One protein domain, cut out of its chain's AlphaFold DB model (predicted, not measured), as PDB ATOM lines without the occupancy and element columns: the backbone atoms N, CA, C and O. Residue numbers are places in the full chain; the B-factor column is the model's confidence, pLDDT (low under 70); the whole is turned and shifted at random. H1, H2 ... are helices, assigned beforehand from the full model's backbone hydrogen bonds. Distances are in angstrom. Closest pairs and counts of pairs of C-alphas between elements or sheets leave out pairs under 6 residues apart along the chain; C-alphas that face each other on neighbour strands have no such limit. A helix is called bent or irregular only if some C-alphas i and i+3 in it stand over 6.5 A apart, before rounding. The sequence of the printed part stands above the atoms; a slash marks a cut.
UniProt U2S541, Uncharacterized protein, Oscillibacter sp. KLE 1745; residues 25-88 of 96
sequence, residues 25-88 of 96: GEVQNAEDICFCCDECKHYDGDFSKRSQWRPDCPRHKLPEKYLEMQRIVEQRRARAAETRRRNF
ATOM      1  N   GLY A  25     -12.972  34.309  48.564       80.19
ATOM      2  CA  GLY A  25     -11.825  34.668  49.399       80.19
ATOM      3  C   GLY A  25     -10.964  35.793  48.816       80.19
ATOM      4  O   GLY A  25     -10.419  36.592  49.569       80.19
ATOM      5  N   GLU A  26     -10.860  35.916  47.493       78.75
ATOM      6  CA  GLU A  26     -10.109  37.016  46.868       78.75
ATOM      7  C   GLU A  26     -10.821  38.364  47.028       78.75
ATOM      8  O   GLU A  26     -10.163  39.387  47.191       78.75
ATOM      9  N   VAL A  27     -12.156  38.357  47.041       72.12
ATOM     10  CA  VAL A  27     -12.991  39.560  47.199       72.12
ATOM     11  C   VAL A  27     -12.996  40.052  48.638       72.12
ATOM     12  O   VAL A  27     -12.911  41.248  48.876       72.12
ATOM     13  N   GLN A  28     -13.058  39.138  49.610       69.94
ATOM     14  CA  GLN A  28     -13.005  39.493  51.035       69.94
ATOM     15  C   GLN A  28     -11.680  40.156  51.428       69.94
ATOM     16  O   GLN A  28     -11.648  40.961  52.351       69.94
ATOM     17  N   ASN A  29     -10.601  39.825  50.715       71.12
ATOM     18  CA  ASN A  29      -9.277  40.411  50.911       71.12
ATOM     19  C   ASN A  29      -9.021  41.636  50.015       71.12
ATOM     20  O   ASN A  29      -7.923  42.193  50.040       71.12
ATOM     21  N   ALA A  30      -9.987  42.045  49.187       71.38
ATOM     22  CA  ALA A  30      -9.861  43.246  48.378       71.38
ATOM     23  C   ALA A  30     -10.156  44.471  49.256       71.38
ATOM     24  O   ALA A  30     -11.298  44.725  49.620       71.38
ATOM     25  N   GLU A  31      -9.107  45.218  49.608       66.88
ATOM     26  CA  GLU A  31      -9.211  46.384  50.497       66.88
ATOM     27  C   GLU A  31     -10.048  47.526  49.903       66.88
ATOM     28  O   GLU A  31     -10.710  48.245  50.648       66.88
ATOM     29  N   ASP A  32     -10.016  47.704  48.577       77.06
ATOM     30  CA  ASP A  32     -10.743  48.775  47.896       77.06
ATOM     31  C   ASP A  32     -11.010  48.442  46.420       77.06
ATOM     32  O   ASP A  32     -10.124  47.969  45.697       77.06
ATOM     33  N   ILE A  33     -12.233  48.718  45.966       79.00
ATOM     34  CA  ILE A  33     -12.648  48.561  44.571       79.00
ATOM     35  C   ILE A  33     -12.357  49.882  43.865       79.00
ATOM     36  O   ILE A  33     -12.913  50.922  44.201       79.00
ATOM     37  N   CYS A  34     -11.472  49.860  42.872       77.12
ATOM     38  CA  CYS A  34     -10.879  51.092  42.358       77.12
ATOM     39  C   CYS A  34     -11.412  51.542  40.994       77.12
ATOM     40  O   CYS A  34     -10.838  52.462  40.403       77.12
ATOM     41  N   PHE A  35     -12.401  50.846  40.430       72.50
ATOM     42  CA  PHE A  35     -12.729  51.004  39.019       72.50
ATOM     43  C   PHE A  35     -14.169  50.649  38.665       72.50
ATOM     44  O   PHE A  35     -14.621  49.560  39.008       72.50
ATOM     45  N   CYS A  36     -14.806  51.518  37.878       75.50
ATOM     46  CA  CYS A  36     -16.069  51.265  37.186       75.50
ATOM     47  C   CYS A  36     -15.870  51.517  35.685       75.50
ATOM     48  O   CYS A  36     -15.273  52.526  35.287       75.50
ATOM     49  N   CYS A  37     -16.353  50.603  34.848       76.00
ATOM     50  CA  CYS A  37     -16.077  50.626  33.411       76.00
ATOM     51  C   CYS A  37     -16.903  51.666  32.654       76.00
ATOM     52  O   CYS A  37     -16.490  52.099  31.579       76.00
ATOM     53  N   ASP A  38     -17.982  52.160  33.262       76.44
ATOM     54  CA  ASP A  38     -18.762  53.302  32.777       76.44
ATOM     55  C   ASP A  38     -17.922  54.574  32.561       76.44
ATOM     56  O   ASP A  38     -18.284  55.436  31.759       76.44
ATOM     57  N   GLU A  39     -16.781  54.704  33.238       76.38
ATOM     58  CA  GLU A  39     -15.864  55.841  33.101       76.38
ATOM     59  C   GLU A  39     -14.729  55.591  32.079       76.38
ATOM     60  O   GLU A  39     -13.848  56.442  31.895       76.38
ATOM     61  N   CYS A  40     -14.723  54.431  31.411       78.31
ATOM     62  CA  CYS A  40     -13.721  54.041  30.421       78.31
ATOM     63  C   CYS A  40     -14.104  54.542  29.028       78.31
ATOM     64  O   CYS A  40     -15.055  54.041  28.437       78.31
ATOM     65  N   LYS A  41     -13.273  55.386  28.404       79.56
ATOM     66  CA  LYS A  41     -13.487  55.775  26.991       79.56
ATOM     67  C   LYS A  41     -13.500  54.607  25.995       79.56
ATOM     68  O   LYS A  41     -13.964  54.753  24.874       79.56
ATOM     69  N   HIS A  42     -12.884  53.475  26.353       77.31
ATOM     70  CA  HIS A  42     -12.812  52.293  25.482       77.31
ATOM     71  C   HIS A  42     -14.048  51.405  25.601       77.31
ATOM     72  O   HIS A  42     -14.241  50.547  24.749       77.31
ATOM     73  N   TYR A  43     -14.862  51.606  26.639       76.62
ATOM     74  CA  TYR A  43     -16.083  50.840  26.847       76.62
ATOM     75  C   TYR A  43     -17.226  51.366  25.973       76.62
ATOM     76  O   TYR A  43     -17.881  50.591  25.281       76.62
ATOM     77  N   ASP A  44     -17.428  52.684  25.944       77.44
ATOM     78  CA  ASP A  44     -18.517  53.331  25.203       77.44
ATOM     79  C   ASP A  44     -18.058  54.122  23.966       77.44
ATOM     80  O   ASP A  44     -18.887  54.578  23.178       77.44
ATOM     81  N   GLY A  45     -16.745  54.277  23.772       79.56
ATOM     82  CA  GLY A  45     -16.177  55.060  22.676       79.56
ATOM     83  C   GLY A  45     -16.238  56.575  22.898       79.56
ATOM     84  O   GLY A  45     -15.967  57.328  21.960       79.56
ATOM     85  N   ASP A  46     -16.580  57.041  24.104       83.81
ATOM     86  CA  ASP A  46     -16.634  58.466  24.417       83.81
ATOM     87  C   ASP A  46     -15.238  59.014  24.746       83.81
ATOM     88  O   ASP A  46     -14.662  58.784  25.811       83.81
ATOM     89  N   PHE A  47     -14.695  59.813  23.828       80.12
ATOM     90  CA  PHE A  47     -13.385  60.447  23.975       80.12
ATOM     91  C   PHE A  47     -13.320  61.513  25.080       80.12
ATOM     92  O   PHE A  47     -12.213  61.934  25.427       80.12
ATOM     93  N   SER A  48     -14.457  61.939  25.642       83.81
ATOM     94  CA  SER A  48     -14.500  62.827  26.810       83.81
ATOM     95  C   SER A  48     -14.083  62.116  28.107       83.81
ATOM     96  O   SER A  48     -13.615  62.759  29.052       83.81
ATOM     97  N   LYS A  49     -14.195  60.782  28.141       78.38
ATOM     98  CA  LYS A  49     -13.902  59.953  29.309       78.38
ATOM     99  C   LYS A  49     -12.420  59.626  29.441       78.38
ATOM    100  O   LYS A  49     -11.612  59.726  28.509       78.38
ATOM    101  N   ARG A  50     -12.025  59.196  30.641       73.62
ATOM    102  CA  ARG A  50     -10.625  58.869  30.916       73.62
ATOM    103  C   ARG A  50     -10.226  57.605  30.161       73.62
ATOM    104  O   ARG A  50     -10.925  56.594  30.140       73.62
ATOM    105  N   SER A  51      -9.021  57.627  29.594       72.56
ATOM    106  CA  SER A  51      -8.366  56.395  29.164       72.56
ATOM    107  C   SER A  51      -8.007  55.566  30.385       72.56
ATOM    108  O   SER A  51      -7.120  55.928  31.158       72.56
ATOM    109  N   GLN A  52      -8.688  54.443  30.539       70.88
ATOM    110  CA  GLN A  52      -8.428  53.472  31.591       70.88
ATOM    111  C   GLN A  52      -7.481  52.344  31.123       70.88
ATOM    112  O   GLN A  52      -7.308  51.322  31.779       70.88
ATOM    113  N   TRP A  53      -6.801  52.565  29.993       66.62
ATOM    114  CA  TRP A  53      -5.681  51.760  29.517       66.62
ATOM    115  C   TRP A  53      -4.450  52.006  30.399       66.62
ATOM    116  O   TRP A  53      -3.814  53.057  30.290       66.62
ATOM    117  N   ARG A  54      -4.124  51.078  31.306       61.44
ATOM    118  CA  ARG A  54      -2.938  51.179  32.170       61.44
ATOM    119  C   ARG A  54      -2.122  49.886  32.135       61.44
ATOM    120  O   ARG A  54      -2.449  48.974  32.885       61.44
ATOM    121  N   PRO A  55      -1.064  49.811  31.312       55.66
ATOM    122  CA  PRO A  55      -0.130  48.688  31.362       55.66
ATOM    123  C   PRO A  55       0.686  48.632  32.673       55.66
ATOM    124  O   PRO A  55       1.075  47.546  33.074       55.66
ATOM    125  N   ASP A  56       0.858  49.753  33.392       59.00
ATOM    126  CA  ASP A  56       1.778  49.850  34.546       59.00
ATOM    127  C   ASP A  56       1.087  50.124  35.896       59.00
ATOM    128  O   ASP A  56       1.655  50.768  36.778       59.00
ATOM    129  N   CYS A  57      -0.174  49.720  36.079       75.69
ATOM    130  CA  CYS A  57      -0.834  49.909  37.374       75.69
ATOM    131  C   CYS A  57      -0.231  48.947  38.423       75.69
ATOM    132  O   CYS A  57      -0.418  47.739  38.283       75.69
ATOM    133  N   PRO A  58       0.402  49.434  39.513       76.56
ATOM    134  CA  PRO A  58       1.039  48.560  40.509       76.56
ATOM    135  C   PRO A  58       0.043  47.690  41.282       76.56
ATOM    136  O   PRO A  58       0.408  46.660  41.834       76.56
ATOM    137  N   ARG A  59      -1.226  48.118  41.325       80.06
ATOM    138  CA  ARG A  59      -2.330  47.374  41.940       80.06
ATOM    139  C   ARG A  59      -3.023  46.431  40.959       80.06
ATOM    140  O   ARG A  59      -3.965  45.760  41.352       80.06
ATOM    141  N   HIS A  60      -2.643  46.392  39.682       82.25
ATOM    142  CA  HIS A  60      -3.315  45.501  38.744       82.25
ATOM    143  C   HIS A  60      -3.011  44.048  39.099       82.25
ATOM    144  O   HIS A  60      -1.862  43.610  39.079       82.25
ATOM    145  N   LYS A  61      -4.064  43.304  39.425       85.81
ATOM    146  CA  LYS A  61      -3.987  41.894  39.778       85.81
ATOM    147  C   LYS A  61      -5.112  41.159  39.071       85.81
ATOM    148  O   LYS A  61      -6.264  41.575  39.155       85.81
ATOM    149  N   LEU A  62      -4.771  40.076  38.383       87.94
ATOM    150  CA  LEU A  62      -5.755  39.176  37.792       87.94
ATOM    151  C   LEU A  62      -6.230  38.169  38.855       87.94
ATOM    152  O   LEU A  62      -5.390  37.682  39.619       87.94
ATOM    153  N   PRO A  63      -7.529  37.833  38.902       88.62
ATOM    154  CA  PRO A  63      -8.045  36.753  39.732       88.62
ATOM    155  C   PRO A  63      -7.397  35.402  39.407       88.62
ATOM    156  O   PRO A  63      -7.125  35.085  38.242       88.62
ATOM    157  N   GLU A  64      -7.212  34.560  40.418       88.62
ATOM    158  CA  GLU A  64      -6.580  33.244  40.280       88.62
ATOM    159  C   GLU A  64      -7.348  32.326  39.329       88.62
ATOM    160  O   GLU A  64      -6.756  31.681  38.459       88.62
ATOM    161  N   LYS A  65      -8.680  32.319  39.427       86.81
ATOM    162  CA  LYS A  65      -9.537  31.501  38.560       86.81
ATOM    163  C   LYS A  65      -9.465  31.942  37.095       86.81
ATOM    164  O   LYS A  65      -9.515  31.105  36.192       86.81
ATOM    165  N   TYR A  66      -9.292  33.238  36.839       88.38
ATOM    166  CA  TYR A  66      -9.045  33.740  35.487       88.38
ATOM    167  C   TYR A  66      -7.702  33.233  34.936       88.38
ATOM    168  O   TYR A  66      -7.644  32.725  33.812       88.38
ATOM    169  N   LEU A  67      -6.637  33.287  35.743       90.50
ATOM    170  CA  LEU A  67      -5.315  32.768  35.371       90.50
ATOM    171  C   LEU A  67      -5.334  31.253  35.113       90.50
ATOM    172  O   LEU A  67      -4.714  30.776  34.159       90.50
ATOM    173  N   GLU A  68      -6.058  30.484  35.926       90.75
ATOM    174  CA  GLU A  68      -6.243  29.046  35.718       90.75
ATOM    175  C   GLU A  68      -6.919  28.759  34.371       90.75
ATOM    176  O   GLU A  68      -6.425  27.952  33.575       90.75
ATOM    177  N   MET A  69      -8.008  29.470  34.071       88.94
ATOM    178  CA  MET A  69      -8.713  29.324  32.800       88.94
ATOM    179  C   MET A  69      -7.830  29.677  31.602       88.94
ATOM    180  O   MET A  69      -7.860  28.957  30.598       88.94
ATOM    181  N   GLN A  70      -7.001  30.721  31.699       89.75
ATOM    182  CA  GLN A  70      -6.031  31.046  30.652       89.75
ATOM    183  C   GLN A  70      -5.044  29.898  30.411       89.75
ATOM    184  O   GLN A  70      -4.860  29.497  29.258       89.75
ATOM    185  N   ARG A  71      -4.486  29.302  31.474       93.12
ATOM    186  CA  ARG A  71      -3.575  28.145  31.363       93.12
ATOM    187  C   ARG A  71      -4.249  26.954  30.679       93.12
ATOM    188  O   ARG A  71      -3.657  26.326  29.801       93.12
ATOM    189  N   ILE A  72      -5.501  26.653  31.030       93.62
ATOM    190  CA  ILE A  72      -6.266  25.557  30.409       93.62
ATOM    191  C   ILE A  72      -6.498  25.830  28.916       93.62
ATOM    192  O   ILE A  72      -6.312  24.942  28.077       93.62
ATOM    193  N   VAL A  73      -6.912  27.051  28.567       92.88
ATOM    194  CA  VAL A  73      -7.153  27.453  27.174       92.88
ATOM    195  C   VAL A  73      -5.861  27.391  26.360       92.88
ATOM    196  O   VAL A  73      -5.878  26.883  25.237       92.88
ATOM    197  N   GLU A  74      -4.744  27.845  26.920       93.88
ATOM    198  CA  GLU A  74      -3.432  27.783  26.280       93.88
ATOM    199  C   GLU A  74      -2.999  26.337  26.008       93.88
ATOM    200  O   GLU A  74      -2.659  26.000  24.872       93.88
ATOM    201  N   GLN A  75      -3.124  25.442  26.993       94.06
ATOM    202  CA  GLN A  75      -2.834  24.017  26.803       94.06
ATOM    203  C   GLN A  75      -3.712  23.383  25.715       94.06
ATOM    204  O   GLN A  75      -3.222  22.616  24.880       94.06
ATOM    205  N   ARG A  76      -5.010  23.709  25.681       94.44
ATOM    206  CA  ARG A  76      -5.927  23.228  24.631       94.44
ATOM    207  C   ARG A  76      -5.516  23.742  23.252       94.44
ATOM    208  O   ARG A  76      -5.513  22.967  22.295       94.44
ATOM    209  N   ARG A  77      -5.134  25.020  23.148       93.88
ATOM    210  CA  ARG A  77      -4.625  25.619  21.904       93.88
ATOM    211  C   ARG A  77      -3.335  24.942  21.447       93.88
ATOM    212  O   ARG A  77      -3.227  24.620  20.266       93.88
ATOM    213  N   ALA A  78      -2.408  24.662  22.362       94.31
ATOM    214  CA  ALA A  78      -1.163  23.962  22.058       94.31
ATOM    215  C   ALA A  78      -1.419  22.545  21.511       94.31
ATOM    216  O   ALA A  78      -0.927  22.207  20.435       94.31
ATOM    217  N   ARG A  79      -2.277  21.755  22.174       93.31
ATOM    218  CA  ARG A  79      -2.674  20.407  21.707       93.31
ATOM    219  C   ARG A  79      -3.354  20.440  20.338       93.31
ATOM    220  O   ARG A  79      -3.088  19.597  19.477       93.31
ATOM    221  N   ALA A  80      -4.234  21.418  20.114       93.25
ATOM    222  CA  ALA A  80      -4.891  21.601  18.824       93.25
ATOM    223  C   ALA A  80      -3.884  21.975  17.725       93.25
ATOM    224  O   ALA A  80      -3.969  21.449  16.614       93.25
ATOM    225  N   ALA A  81      -2.913  22.840  18.028       92.62
ATOM    226  CA  ALA A  81      -1.848  23.210  17.102       92.62
ATOM    227  C   ALA A  81      -0.952  22.010  16.755       92.62
ATOM    228  O   ALA A  81      -0.657  21.801  15.580       92.62
ATOM    229  N   GLU A  82      -0.575  21.191  17.738       93.44
ATOM    230  CA  GLU A  82       0.185  19.955  17.517       93.44
ATOM    231  C   GLU A  82      -0.585  18.976  16.623       93.44
ATOM    232  O   GLU A  82      -0.055  18.498  15.620       93.44
ATOM    233  N   THR A  83      -1.865  18.745  16.921       92.00
ATOM    234  CA  THR A  83      -2.725  17.862  16.120       92.00
ATOM    235  C   THR A  83      -2.850  18.362  14.681       92.00
ATOM    236  O   THR A  83      -2.734  17.575  13.742       92.00
ATOM    237  N   ARG A  84      -3.039  19.676  14.489       91.44
ATOM    238  CA  ARG A  84      -3.077  20.291  13.154       91.44
ATOM    239  C   ARG A  84      -1.758  20.114  12.413       91.44
ATOM    240  O   ARG A  84      -1.800  19.754  11.247       91.44
ATOM    241  N   ARG A  85      -0.612  20.324  13.071       90.56
ATOM    242  CA  ARG A  85       0.719  20.123  12.469       90.56
ATOM    243  C   ARG A  85       0.949  18.666  12.077       90.56
ATOM    244  O   ARG A  85       1.408  18.416  10.971       90.56
ATOM    245  N   ARG A  86       0.588  17.713  12.943       90.00
ATOM    246  CA  ARG A  86       0.716  16.273  12.666       90.00
ATOM    247  C   ARG A  86      -0.146  15.829  11.486       90.00
ATOM    248  O   ARG A  86       0.290  15.019  10.679       90.00
ATOM    249  N   ASN A  87      -1.363  16.358  11.394       90.62
ATOM    250  CA  ASN A  87      -2.318  15.996  10.350       90.62
ATOM    251  C   ASN A  87      -2.161  16.847   9.076       90.62
ATOM    252  O   ASN A  87      -2.887  16.631   8.107       90.62
ATOM    253  N   PHE A  88      -1.252  17.827   9.064       88.31
ATOM    254  CA  PHE A  88      -1.011  18.673   7.903       88.31
ATOM    255  C   PHE A  88      -0.255  17.878   6.839       88.31
ATOM    256  O   PHE A  88       0.950  17.654   6.943       88.31
TER     257      PHE A  88
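Overview. This is residues 25 to 88 of the 96 residues of an uncharacterized protein of Oscillibacter sp. KLE 1745 (UniProt U2S541). One long straight helix, H3, sticks out like an arm from a loose loop of chain, with residues 66 to 88 standing free. The rest is mostly loop: the chain runs from the short H1 out to the short H2, then folds back through residues 45 to 63 to the beginning of H3, and the three helices do not pack together. The printed part has 64 residues with three named helices, in the order H1, H2, H3, and no named strand; the class is all helix, with half of the residues, 32 of 64, in named helices. The whole is extended, with a radius of gyration of the C-alphas of 18.1 A, and only just flat in outline, spanning 51 by 34 by 19 A.

Arrangement. The longest helix, H3, residues 64 to 87, touches no helix. H1, residues 25 to 28, is apart from H3, but only just: their closest C-alphas are 8.4 A apart. H2, residues 41 to 44, is apart from both H1 and H3. In H3 every O i to N i+4 pair is within hydrogen-bond range, while H1 and H2, with four residues each, are too short for such a pair. No two helices form a hairpin.

Along the chain. H3 has 24 residues and measures 34.8 A from its first C-alpha, Glu 64 at (-6.580, 33.244, 40.280), to its last, Asn 87 at (-2.318, 15.996, 10.350). It is not bent. H2, from Lys 41 to Asp 44, measures 5.9 A from first to last C-alpha. H1 runs from Gly 25, whose C-alpha is at (-11.825, 34.668, 49.399), to Gln 28, and measures 5.2 A.

Size, cuts and confidence. The two C-alphas farthest apart are those of Glu 31 and Phe 88, 51.5 A; those of the first and last printed residues, Gly 25 and Phe 88, are 45.8 A apart. Residues 28 to 33 stand free, and so do residues 66 to 88, of which 66 to 87 belong to H3. Without these stretches the body has 35 residues, spans 35 by 19 by 15 A and has a radius of gyration of 12.1 A. Both links are long, with 12 residues between H1 and H2 and 19 between H2 and H3. The printed part has no cut. The mean pLDDT of the printed part is 81.9, and that of H3 is 92; residue 28, residue 31 and residues 53 to 56 are under 70.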